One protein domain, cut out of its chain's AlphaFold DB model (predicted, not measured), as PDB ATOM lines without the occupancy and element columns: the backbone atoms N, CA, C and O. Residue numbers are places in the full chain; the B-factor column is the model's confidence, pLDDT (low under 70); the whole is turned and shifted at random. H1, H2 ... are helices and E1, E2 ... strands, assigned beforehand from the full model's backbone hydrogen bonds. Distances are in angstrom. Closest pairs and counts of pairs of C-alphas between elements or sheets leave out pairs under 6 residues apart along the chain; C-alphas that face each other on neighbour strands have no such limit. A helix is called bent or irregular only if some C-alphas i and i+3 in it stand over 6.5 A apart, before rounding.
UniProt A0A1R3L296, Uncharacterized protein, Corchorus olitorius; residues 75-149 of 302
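AT A GLANCE: This is residues 75 to 149 of the 302 residues of an uncharacterized protein of Corchorus olitorius (UniProt A0A1R3L296). A small three-stranded sheet sits in the middle, with H1 crossing over it and packing on it through residues 86 to 89, while H3 grazes it. H2 lies out at one far end, and the long unnamed stretch 131 to 149 loops round at the opposite end. The 75 printed residues run E1, H1, H2, E2, H3, E3, three helices and three strands; the sheet, E2 - E1 - E3, is antiparallel. The class is mixed, with 32 residues in named elements, under half; the whole is compact, radius of gyration of the C-alphas 12.3 A, spans 36 by 27 by 18 A.

HOW THE PARTS SIT: Start at E1, residues 75 to 77, the inner strand. Beside it find E3, residues 126 to 130, antiparallel at 167 degrees, with N 75 and O 129 2.8 A apart, within hydrogen-bond range. E2, residues 109 to 112, is E1's other antiparallel neighbour at 143 degrees; N 110 and O 76 are 2.9 A apart, within hydrogen-bond range. H1, residues 86 to 95, is on the sheet at a height of 11.3 A and runs across the strands, at 64 degrees to E1 on the local plane; its closest C-alpha pair with E3 is Val 86 and Leu 128, 6.1 A. H2, residues 99 to 103, is not on the sheet, and is apart from H1, only just, at 8.3 A. H3, residues 117 to 121, only grazes the sheet; its closest C-alpha pair with E3 is Val 120 and Arg 126, 5.7 A. E2, H3 and E3 form a split strand-helix-strand unit, two strands running the same way with E1 between them, its crossover right-handed. Every O i to N i+4 pair is within hydrogen-bond range in H1 and H3; H2 has 0 of 1, and 0 of 2 for O i to N i+3.

IN THESE COORDINATES: Find C-alpha 75 at (117.235, 130.337, 140.775), where E1 begins and runs 6.9 A. H1 spans 14.0 A from C-alpha 86 at (117.094, 123.159, 145.858). H2, 5.6 A, is irregular, only just: C-alphas 100 and 103 are 6.6 A apart. E2 spans 9.1 A, H3 6.2 A and E3 11.9 A, ending at C-alpha 130 (113.328, 132.608, 144.605).

THE WHOLE: The C-alphas farthest apart, of Leu 103 and Pro 137, are 36.6 A apart. The printed part has no cut, and no link is long. Look for low confidence at residues 98 to 107, under 70; the mean pLDDT of the printed part is 84.2.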
ATOM      1  N   LEU A  75     116.309 131.446 141.014       92.56
ATOM      2  CA  LEU A  75     117.235 130.337 140.775       92.56
ATOM      3  C   LEU A  75     116.662 129.438 139.680       92.56
ATOM      4  O   LEU A  75     115.810 128.581 139.934       92.56
ATOM      5  N   GLU A  76     117.152 129.632 138.464       89.31
ATOM      6  CA  GLU A  76     116.763 128.872 137.282       89.31
ATOM      7  C   GLU A  76     117.814 127.810 136.944       89.31
ATOM      8  O   GLU A  76     119.009 127.991 137.174       89.31
ATOM      9  N   THR A  77     117.375 126.690 136.370       89.81
ATOM     10  CA  THR A  77     118.248 125.604 135.905       89.81
ATOM     11  C   THR A  77     117.889 125.139 134.501       89.81
ATOM     12  O   THR A  77     116.725 125.142 134.096       89.81
ATOM     13  N   ASN A  78     118.893 124.689 133.754       86.88
ATOM     14  CA  ASN A  78     118.696 123.923 132.532       86.88
ATOM     15  C   ASN A  78     117.978 122.598 132.893       86.88
ATOM     16  O   ASN A  78     118.440 121.902 133.801       86.88
ATOM     17  N   PRO A  79     116.892 122.196 132.203       87.56
ATOM     18  CA  PRO A  79     116.148 120.975 132.519       87.56
ATOM     19  C   PRO A  79     116.981 119.684 132.521       87.56
ATOM     20  O   PRO A  79     116.578 118.725 133.183       87.56
ATOM     21  N   ALA A  80     118.131 119.663 131.834       85.44
ATOM     22  CA  ALA A  80     119.090 118.558 131.839       85.44
ATOM     23  C   ALA A  80     119.857 118.395 133.170       85.44
ATOM     24  O   ALA A  80     120.465 117.348 133.396       85.44
ATOM     25  N   VAL A  81     119.823 119.386 134.069       86.56
ATOM     26  CA  VAL A  81     120.310 119.221 135.445       86.56
ATOM     27  C   VAL A  81     119.379 118.241 136.172       86.56
ATOM     28  O   VAL A  81     118.168 118.487 136.224       86.56
ATOM     29  N   PRO A  82     119.899 117.152 136.775       89.62
ATOM     30  CA  PRO A  82     119.104 116.168 137.507       89.62
ATOM     31  C   PRO A  82     118.778 116.675 138.924       89.62
ATOM     32  O   PRO A  82     119.178 116.084 139.925       89.62
ATOM     33  N   ALA A  83     118.088 117.815 138.988       90.12
ATOM     34  CA  ALA A  83     117.579 118.426 140.205       90.12
ATOM     35  C   ALA A  83     116.223 119.092 139.940       90.12
ATOM     36  O   ALA A  83     116.085 119.931 139.047       90.12
ATOM     37  N   THR A  84     115.224 118.711 140.727       92.88
ATOM     38  CA  THR A  84     113.849 119.231 140.694       92.88
ATOM     39  C   THR A  84     113.576 120.248 141.801       92.88
ATOM     40  O   THR A  84     112.599 120.984 141.736       92.88
ATOM     41  N   ASN A  85     114.457 120.308 142.802       94.44
ATOM     42  CA  ASN A  85     114.380 121.184 143.964       94.44
ATOM     43  C   ASN A  85     115.787 121.603 144.429       94.44
ATOM     44  O   ASN A  85     116.805 121.054 143.997       94.44
ATOM     45  N   VAL A  86     115.844 122.574 145.341       93.19
ATOM     46  CA  VAL A  86     117.094 123.159 145.858       93.19
ATOM     47  C   VAL A  86     117.976 122.139 146.587       93.19
ATOM     48  O   VAL A  86     119.196 122.193 146.456       93.19
ATOM     49  N   ALA A  87     117.399 121.180 147.318       93.00
ATOM     50  CA  ALA A  87     118.178 120.176 148.049       93.00
ATOM     51  C   ALA A  87     118.901 119.208 147.091       93.00
ATOM     52  O   ALA A  87     120.092 118.932 147.262       93.00
ATOM     53  N   GLU A  88     118.217 118.754 146.039       94.00
ATOM     54  CA  GLU A  88     118.824 118.006 144.931       94.00
ATOM     55  C   GLU A  88     119.877 118.832 144.189       94.00
ATOM     56  O   GLU A  88     120.943 118.311 143.868       94.00
ATOM     57  N   PHE A  89     119.625 120.123 143.966       90.81
ATOM     58  CA  PHE A  89     120.558 121.012 143.278       90.81
ATOM     59  C   PHE A  89     121.845 121.243 144.087       90.81
ATOM     60  O   PHE A  89     122.943 121.078 143.557       90.81
ATOM     61  N   ILE A  90     121.741 121.496 145.396       88.31
ATOM     62  CA  ILE A  90     122.892 121.590 146.310       88.31
ATOM     63  C   ILE A  90     123.655 120.254 146.378       88.31
ATOM     64  O   ILE A  90     124.887 120.248 146.421       88.31
ATOM     65  N   LYS A  91     122.954 119.113 146.351       90.56
ATOM     66  CA  LYS A  91     123.575 117.780 146.269       90.56
ATOM     67  C   LYS A  91     124.311 117.580 144.936       90.56
ATOM     68  O   LYS A  91     125.431 117.073 144.940       90.56
ATOM     69  N   HIS A  92     123.724 118.009 143.820       86.62
ATOM     70  CA  HIS A  92     124.324 117.933 142.487       86.62
ATOM     71  C   HIS A  92     125.579 118.813 142.368       86.62
ATOM     72  O   HIS A  92     126.607 118.329 141.892       86.62
ATOM     73  N   LEU A  93     125.522 120.053 142.872       83.62
ATOM     74  CA  LEU A  93     126.660 120.975 142.993       83.62
ATOM     75  C   LEU A  93     127.816 120.341 143.775       83.62
ATOM     76  O   LEU A  93     128.936 120.261 143.273       83.62
ATOM     77  N   LYS A  94     127.539 119.828 144.982       83.62
ATOM     78  CA  LYS A  94     128.546 119.186 145.849       83.62
ATOM     79  C   LYS A  94     129.173 117.934 145.223       83.62
ATOM     80  O   LYS A  94     130.326 117.636 145.513       83.62
ATOM     81  N   ALA A  95     128.445 117.225 144.360       85.69
ATOM     82  CA  ALA A  95     128.958 116.072 143.618       85.69
ATOM     83  C   ALA A  95     129.750 116.446 142.344       85.69
ATOM     84  O   ALA A  95     130.468 115.601 141.808       85.69
ATOM     85  N   ASN A  96     129.635 117.684 141.846       78.81
ATOM     86  CA  ASN A  96     130.225 118.129 140.575       78.81
ATOM     87  C   ASN A  96     130.987 119.473 140.683       78.81
ATOM     88  O   ASN A  96     130.775 120.360 139.850       78.81
ATOM     89  N   PRO A  97     131.898 119.647 141.665       72.94
ATOM     90  CA  PRO A  97     132.631 120.899 141.850       72.94
ATOM     91  C   PRO A  97     133.420 121.284 140.589       72.94
ATOM     92  O   PRO A  97     134.106 120.450 139.996       72.94
ATOM     93  N   GLY A  98     133.296 122.544 140.161       64.94
ATOM     94  CA  GLY A  98     133.993 123.118 138.999       64.94
ATOM     95  C   GLY A  98     133.568 122.592 137.618       64.94
ATOM     96  O   GLY A  98     134.031 123.115 136.607       64.94
ATOM     97  N   LYS A  99     132.691 121.581 137.530       62.34
ATOM     98  CA  LYS A  99     132.306 120.968 136.242       62.34
ATOM     99  C   LYS A  99     131.250 121.748 135.463       62.34
ATOM    100  O   LYS A  99     131.128 121.534 134.259       62.34
ATOM    101  N   LEU A 100     130.493 122.607 136.143       57.72
ATOM    102  CA  LEU A 100     129.415 123.395 135.549       57.72
ATOM    103  C   LEU A 100     130.005 124.476 134.626       57.72
ATOM    104  O   LEU A 100     129.910 124.362 133.403       57.72
ATOM    105  N   ASP A 101     130.753 125.417 135.208       50.78
ATOM    106  CA  ASP A 101     131.240 126.625 134.523       50.78
ATOM    107  C   ASP A 101     132.313 126.374 133.442       50.78
ATOM    108  O   ASP A 101     132.510 127.215 132.569       50.78
ATOM    109  N   VAL A 102     133.045 125.248 133.501       43.34
ATOM    110  CA  VAL A 102     134.323 125.089 132.769       43.34
ATOM    111  C   VAL A 102     134.286 124.072 131.619       43.34
ATOM    112  O   VAL A 102     134.948 124.279 130.606       43.34
ATOM    113  N   LEU A 103     133.558 122.955 131.751       41.41
ATOM    114  CA  LEU A 103     133.763 121.775 130.882       41.41
ATOM    115  C   LEU A 103     132.706 121.566 129.788       41.41
ATOM    116  O   LEU A 103     132.843 120.655 128.975       41.41
ATOM    117  N   SER A 104     131.641 122.365 129.780       48.41
ATOM    118  CA  SER A 104     130.417 122.086 129.013       48.41
ATOM    119  C   SER A 104     130.111 123.092 127.898       48.41
ATOM    120  O   SER A 104     129.349 122.776 126.986       48.41
ATOM    121  N   GLY A 105     130.645 124.317 127.989       52.09
ATOM    122  CA  GLY A 105     130.244 125.438 127.131       52.09
ATOM    123  C   GLY A 105     128.777 125.870 127.294       52.09
ATOM    124  O   GLY A 105     128.262 126.593 126.446       52.09
ATOM    125  N   GLN A 106     128.089 125.420 128.350       61.62
ATOM    126  CA  GLN A 106     126.684 125.720 128.627       61.62
ATOM    127  C   GLN A 106     126.511 126.184 130.072       61.62
ATOM    128  O   GLN A 106     127.205 125.708 130.964       61.62
ATOM    129  N   LEU A 107     125.539 127.062 130.308       65.81
ATOM    130  CA  LEU A 107     125.146 127.498 131.646       65.81
ATOM    131  C   LEU A 107     124.098 126.520 132.212       65.81
ATOM    132  O   LEU A 107     123.011 126.384 131.650       65.81
ATOM    133  N   GLN A 108     124.416 125.798 133.293       75.50
ATOM    134  CA  GLN A 108     123.488 124.825 133.902       75.50
ATOM    135  C   GLN A 108     122.491 125.470 134.860       75.50
ATOM    136  O   GLN A 108     121.403 124.929 135.053       75.50
ATOM    137  N   PHE A 109     122.859 126.591 135.473       84.12
ATOM    138  CA  PHE A 109     122.009 127.336 136.389       84.12
ATOM    139  C   PHE A 109     122.313 128.827 136.309       84.12
ATOM    140  O   PHE A 109     123.416 129.224 135.938       84.12
ATOM    141  N   TRP A 110     121.332 129.642 136.666       81.19
ATOM    142  CA  TRP A 110     121.430 131.091 136.626       81.19
ATOM    143  C   TRP A 110     120.665 131.694 137.804       81.19
ATOM    144  O   TRP A 110     119.687 131.122 138.284       81.19
ATOM    145  N   PHE A 111     121.146 132.839 138.281       85.38
ATOM    146  CA  PHE A 111     120.454 133.677 139.252       85.38
ATOM    147  C   PHE A 111     119.855 134.853 138.481       85.38
ATOM    148  O   PHE A 111     120.499 135.885 138.288       85.38
ATOM    149  N   ASP A 112     118.652 134.640 137.959       82.12
ATOM    150  CA  ASP A 112     118.041 135.499 136.953       82.12
ATOM    151  C   ASP A 112     117.275 136.681 137.566       82.12
ATOM    152  O   ASP A 112     116.476 136.462 138.473       82.12
ATOM    153  N   PRO A 113     117.444 137.922 137.078       82.12
ATOM    154  CA  PRO A 113     116.684 139.081 137.546       82.12
ATOM    155  C   PRO A 113     115.327 139.276 136.826       82.12
ATOM    156  O   PRO A 113     114.860 140.409 136.727       82.12
ATOM    157  N   GLY A 114     114.724 138.223 136.254       83.31
ATOM    158  CA  GLY A 114     113.414 138.245 135.581       83.31
ATOM    159  C   GLY A 114     113.363 137.891 134.073       83.31
ATOM    160  O   GLY A 114     112.338 137.356 133.640       83.31
ATOM    161  N   PRO A 115     114.382 138.157 133.223       81.25
ATOM    162  CA  PRO A 115     114.329 137.841 131.785       81.25
ATOM    163  C   PRO A 115     114.134 136.356 131.421       81.25
ATOM    164  O   PRO A 115     113.540 136.055 130.379       81.25
ATOM    165  N   GLY A 116     114.628 135.436 132.248       83.81
ATOM    166  CA  GLY A 116     114.558 133.984 132.064       83.81
ATOM    167  C   GLY A 116     113.164 133.391 132.278       83.81
ATOM    168  O   GLY A 116     112.821 132.382 131.652       83.81
ATOM    169  N   LEU A 117     112.298 134.092 133.019       86.88
ATOM    170  CA  LEU A 117     110.953 133.643 133.397       86.88
ATOM    171  C   LEU A 117     110.080 133.229 132.201       86.88
ATOM    172  O   LEU A 117     109.366 132.231 132.266       86.88
ATOM    173  N   LYS A 118     110.197 133.907 131.051       87.69
ATOM    174  CA  LYS A 118     109.467 133.526 129.820       87.69
ATOM    175  C   LYS A 118     109.952 132.209 129.207       87.69
ATOM    176  O   LYS A 118     109.222 131.564 128.457       87.69
ATOM    177  N   GLN A 119     111.183 131.793 129.498       88.12
ATOM    178  CA  GLN A 119     111.704 130.473 129.131       88.12
ATOM    179  C   GLN A 119     111.329 129.407 130.174       88.12
ATOM    180  O   GLN A 119     111.201 128.242 129.796       88.12
ATOM    181  N   VAL A 120     111.085 129.787 131.437       90.00
ATOM    182  CA  VAL A 120     110.447 128.923 132.451       90.00
ATOM    183  C   VAL A 120     108.993 128.633 132.073       90.00
ATOM    184  O   VAL A 120     108.599 127.472 132.013       90.00
ATOM    185  N   GLU A 121     108.216 129.661 131.721       89.62
ATOM    186  CA  GLU A 121     106.842 129.530 131.204       89.62
ATOM    187  C   GLU A 121     106.784 128.653 129.940       89.62
ATOM    188  O   GLU A 121     105.881 127.834 129.784       89.62
ATOM    189  N   ALA A 122     107.789 128.762 129.063       91.94
ATOM    190  CA  ALA A 122     107.941 127.916 127.879       91.94
ATOM    191  C   ALA A 122     108.567 126.527 128.155       91.94
ATOM    192  O   ALA A 122     108.900 125.817 127.204       91.94
ATOM    193  N   GLY A 123     108.784 126.144 129.420       90.25
ATOM    194  CA  GLY A 123     109.317 124.835 129.827       90.25
ATOM    195  C   GLY A 123     110.782 124.558 129.456       90.25
ATOM    196  O   GLY A 123     111.246 123.426 129.599       90.25
ATOM    197  N   LYS A 124     111.524 125.561 128.970       88.81
ATOM    198  CA  LYS A 124     112.938 125.439 128.564       88.81
ATOM    199  C   LYS A 124     113.917 125.663 129.713       88.81
ATOM    200  O   LYS A 124     115.069 125.259 129.597       88.81
ATOM    201  N   LEU A 125     113.471 126.305 130.791       90.62
ATOM    202  CA  LEU A 125     114.188 126.452 132.057       90.62
ATOM    203  C   LEU A 125     113.312 125.928 133.200       90.62
ATOM    204  O   LEU A 125     112.085 125.934 133.117       90.62
ATOM    205  N   ARG A 126     113.945 125.466 134.277       92.38
ATOM    206  CA  ARG A 126     113.287 125.003 135.500       92.38
ATOM    207  C   ARG A 126     113.628 125.955 136.641       92.38
ATOM    208  O   ARG A 126     114.749 125.934 137.150       92.38
ATOM    209  N   LEU A 127     112.651 126.759 137.044       94.69
ATOM    210  CA  LEU A 127     112.706 127.578 138.252       94.69
ATOM    211  C   LEU A 127     112.652 126.671 139.494       94.69
ATOM    212  O   LEU A 127     111.707 125.901 139.652       94.69
ATOM    213  N   LEU A 128     113.676 126.742 140.349       94.56
ATOM    214  CA  LEU A 128     113.793 125.932 141.569       94.56
ATOM    215  C   LEU A 128     113.374 126.685 142.834       94.56
ATOM    216  O   LEU A 128     112.766 126.090 143.722       94.56
ATOM    217  N   ALA A 129     113.746 127.962 142.940       95.88
ATOM    218  CA  ALA A 129     113.469 128.807 144.099       95.88
ATOM    219  C   ALA A 129     113.624 130.295 143.766       95.88
ATOM    220  O   ALA A 129     114.209 130.659 142.747       95.88
ATOM    221  N   ILE A 130     113.153 131.153 144.666       94.06
ATOM    222  CA  ILE A 130     113.328 132.608 144.605       94.06
ATOM    223  C   ILE A 130     114.366 133.025 145.658       94.06
ATOM    224  O   ILE A 130     114.317 132.581 146.804       94.06
ATOM    225  N   GLY A 131     115.325 133.864 145.281       89.06
ATOM    226  CA  GLY A 131     116.384 134.402 146.142       89.06
ATOM    227  C   GLY A 131     115.947 135.556 147.048       89.06
ATOM    228  O   GLY A 131     116.801 136.264 147.572       89.06
ATOM    229  N   SER A 132     114.642 135.754 147.205       85.94
ATOM    230  CA  SER A 132     114.010 136.818 147.979       85.94
ATOM    231  C   SER A 132     113.686 136.376 149.419       85.94
ATOM    232  O   SER A 132     113.493 135.182 149.672       85.94
ATOM    233  N   PRO A 133     113.493 137.312 150.373       87.94
ATOM    234  CA  PRO A 133     113.001 136.988 151.717       87.94
ATOM    235  C   PRO A 133     111.562 136.446 151.727       87.94
ATOM    236  O   PRO A 133     111.158 135.747 152.658       87.94
ATOM    237  N   HIS A 134     110.768 136.794 150.709       89.62
ATOM    238  CA  HIS A 134     109.343 136.477 150.579       89.62
ATOM    239  C   HIS A 134     109.027 136.061 149.139       89.62
ATOM    240  O   HIS A 134     109.586 136.630 148.202       89.62
ATOM    241  N   ARG A 135     108.126 135.090 148.939       92.06
ATOM    242  CA  ARG A 135     107.776 134.585 147.599       92.06
ATOM    243  C   ARG A 135     107.241 135.695 146.682       92.06
ATOM    244  O   ARG A 135     106.476 136.549 147.124       92.06
ATOM    245  N   SER A 136     107.591 135.639 145.395       87.38
ATOM    246  CA  SER A 136     107.023 136.537 144.381       87.38
ATOM    247  C   SER A 136     105.513 136.294 144.227       87.38
ATOM    248  O   SER A 136     105.112 135.136 144.074       87.38
ATOM    249  N   PRO A 137     104.672 137.348 144.166       86.44
ATOM    250  CA  PRO A 137     103.242 137.220 143.872       86.44
ATOM    251  C   PRO A 137     102.923 136.533 142.533       86.44
ATOM    252  O   PRO A 137     101.838 135.977 142.385       86.44
ATOM    253  N   GLN A 138     103.854 136.545 141.571       85.00
ATOM    254  CA  GLN A 138     103.719 135.851 140.281       85.00
ATOM    255  C   GLN A 138     103.973 134.336 140.398       85.00
ATOM    256  O   GLN A 138     103.433 133.557 139.616       85.00
ATOM    257  N   TYR A 139     104.752 133.903 141.397       90.50
ATOM    258  CA  TYR A 139     105.154 132.507 141.602       90.50
ATOM    259  C   TYR A 139     104.894 132.036 143.047       90.50
ATOM    260  O   TYR A 139     105.811 131.548 143.708       90.50
ATOM    261  N   PRO A 140     103.648 132.121 143.560       92.25
ATOM    262  CA  PRO A 140     103.333 131.856 144.969       92.25
ATOM    263  C   PRO A 140     103.596 130.404 145.403       92.25
ATOM    264  O   PRO A 140     103.752 130.131 146.593       92.25
ATOM    265  N   ASN A 141     103.672 129.472 144.450       93.94
ATOM    266  CA  ASN A 141     103.956 128.056 144.695       93.94
ATOM    267  C   ASN A 141     105.460 127.724 144.707       93.94
ATOM    268  O   ASN A 141     105.831 126.650 145.176       93.94
ATOM    269  N   VAL A 142     106.322 128.618 144.208       95.38
ATOM    270  CA  VAL A 142     107.780 128.427 144.196       95.38
ATOM    271  C   VAL A 142     108.339 128.856 145.557       95.38
ATOM    272  O   VAL A 142     108.007 129.950 146.019       95.38
ATOM    273  N   PRO A 143     109.164 128.028 146.224       96.69
ATOM    274  CA  PRO A 143     109.699 128.368 147.534       96.69
ATOM    275  C   PRO A 143     110.783 129.447 147.451       96.69
ATOM    276  O   PRO A 143     111.440 129.614 146.421       96.69
ATOM    277  N   THR A 144     111.035 130.148 148.555       95.94
ATOM    278  CA  THR A 144     112.262 130.953 148.670       95.94
ATOM    279  C   THR A 144     113.472 130.064 148.970       95.94
ATOM    280  O   THR A 144     113.338 128.925 149.428       95.94
ATOM    281  N   LEU A 145     114.687 130.574 148.760       92.62
ATOM    282  CA  LEU A 145     115.903 129.885 149.203       92.62
ATOM    283  C   LEU A 145     115.976 129.766 150.735       92.62
ATOM    284  O   LEU A 145     116.460 128.750 151.232       92.62
ATOM    285  N   ALA A 146     115.404 130.723 151.474       91.38
ATOM    286  CA  ALA A 146     115.266 130.645 152.927       91.38
ATOM    287  C   ALA A 146     114.358 129.485 153.373       91.38
ATOM    288  O   ALA A 146     114.766 128.679 154.209       91.38
ATOM    289  N   GLU A 147     113.181 129.335 152.760       95.12
ATOM    290  CA  GLU A 147     112.292 128.178 152.966       95.12
ATOM    291  C   GLU A 147     112.950 126.855 152.534       95.12
ATOM    292  O   GLU A 147     112.677 125.800 153.104       95.12
ATOM    293  N   SER A 148     113.849 126.912 151.547       92.69
ATOM    294  CA  SER A 148     114.571 125.757 150.995       92.69
ATOM    295  C   SER A 148     115.844 125.371 151.769       92.69
ATOM    296  O   SER A 148     116.637 124.565 151.278       92.69
ATOM    297  N   GLY A 149     116.059 125.930 152.965       88.81
ATOM    298  CA  GLY A 149     117.167 125.565 153.856       88.81
ATOM    299  C   GLY A 149     118.411 126.458 153.787       88.81
ATOM    300  O   GLY A 149     119.437 126.086 154.354       88.81
TER     301      GLY A 149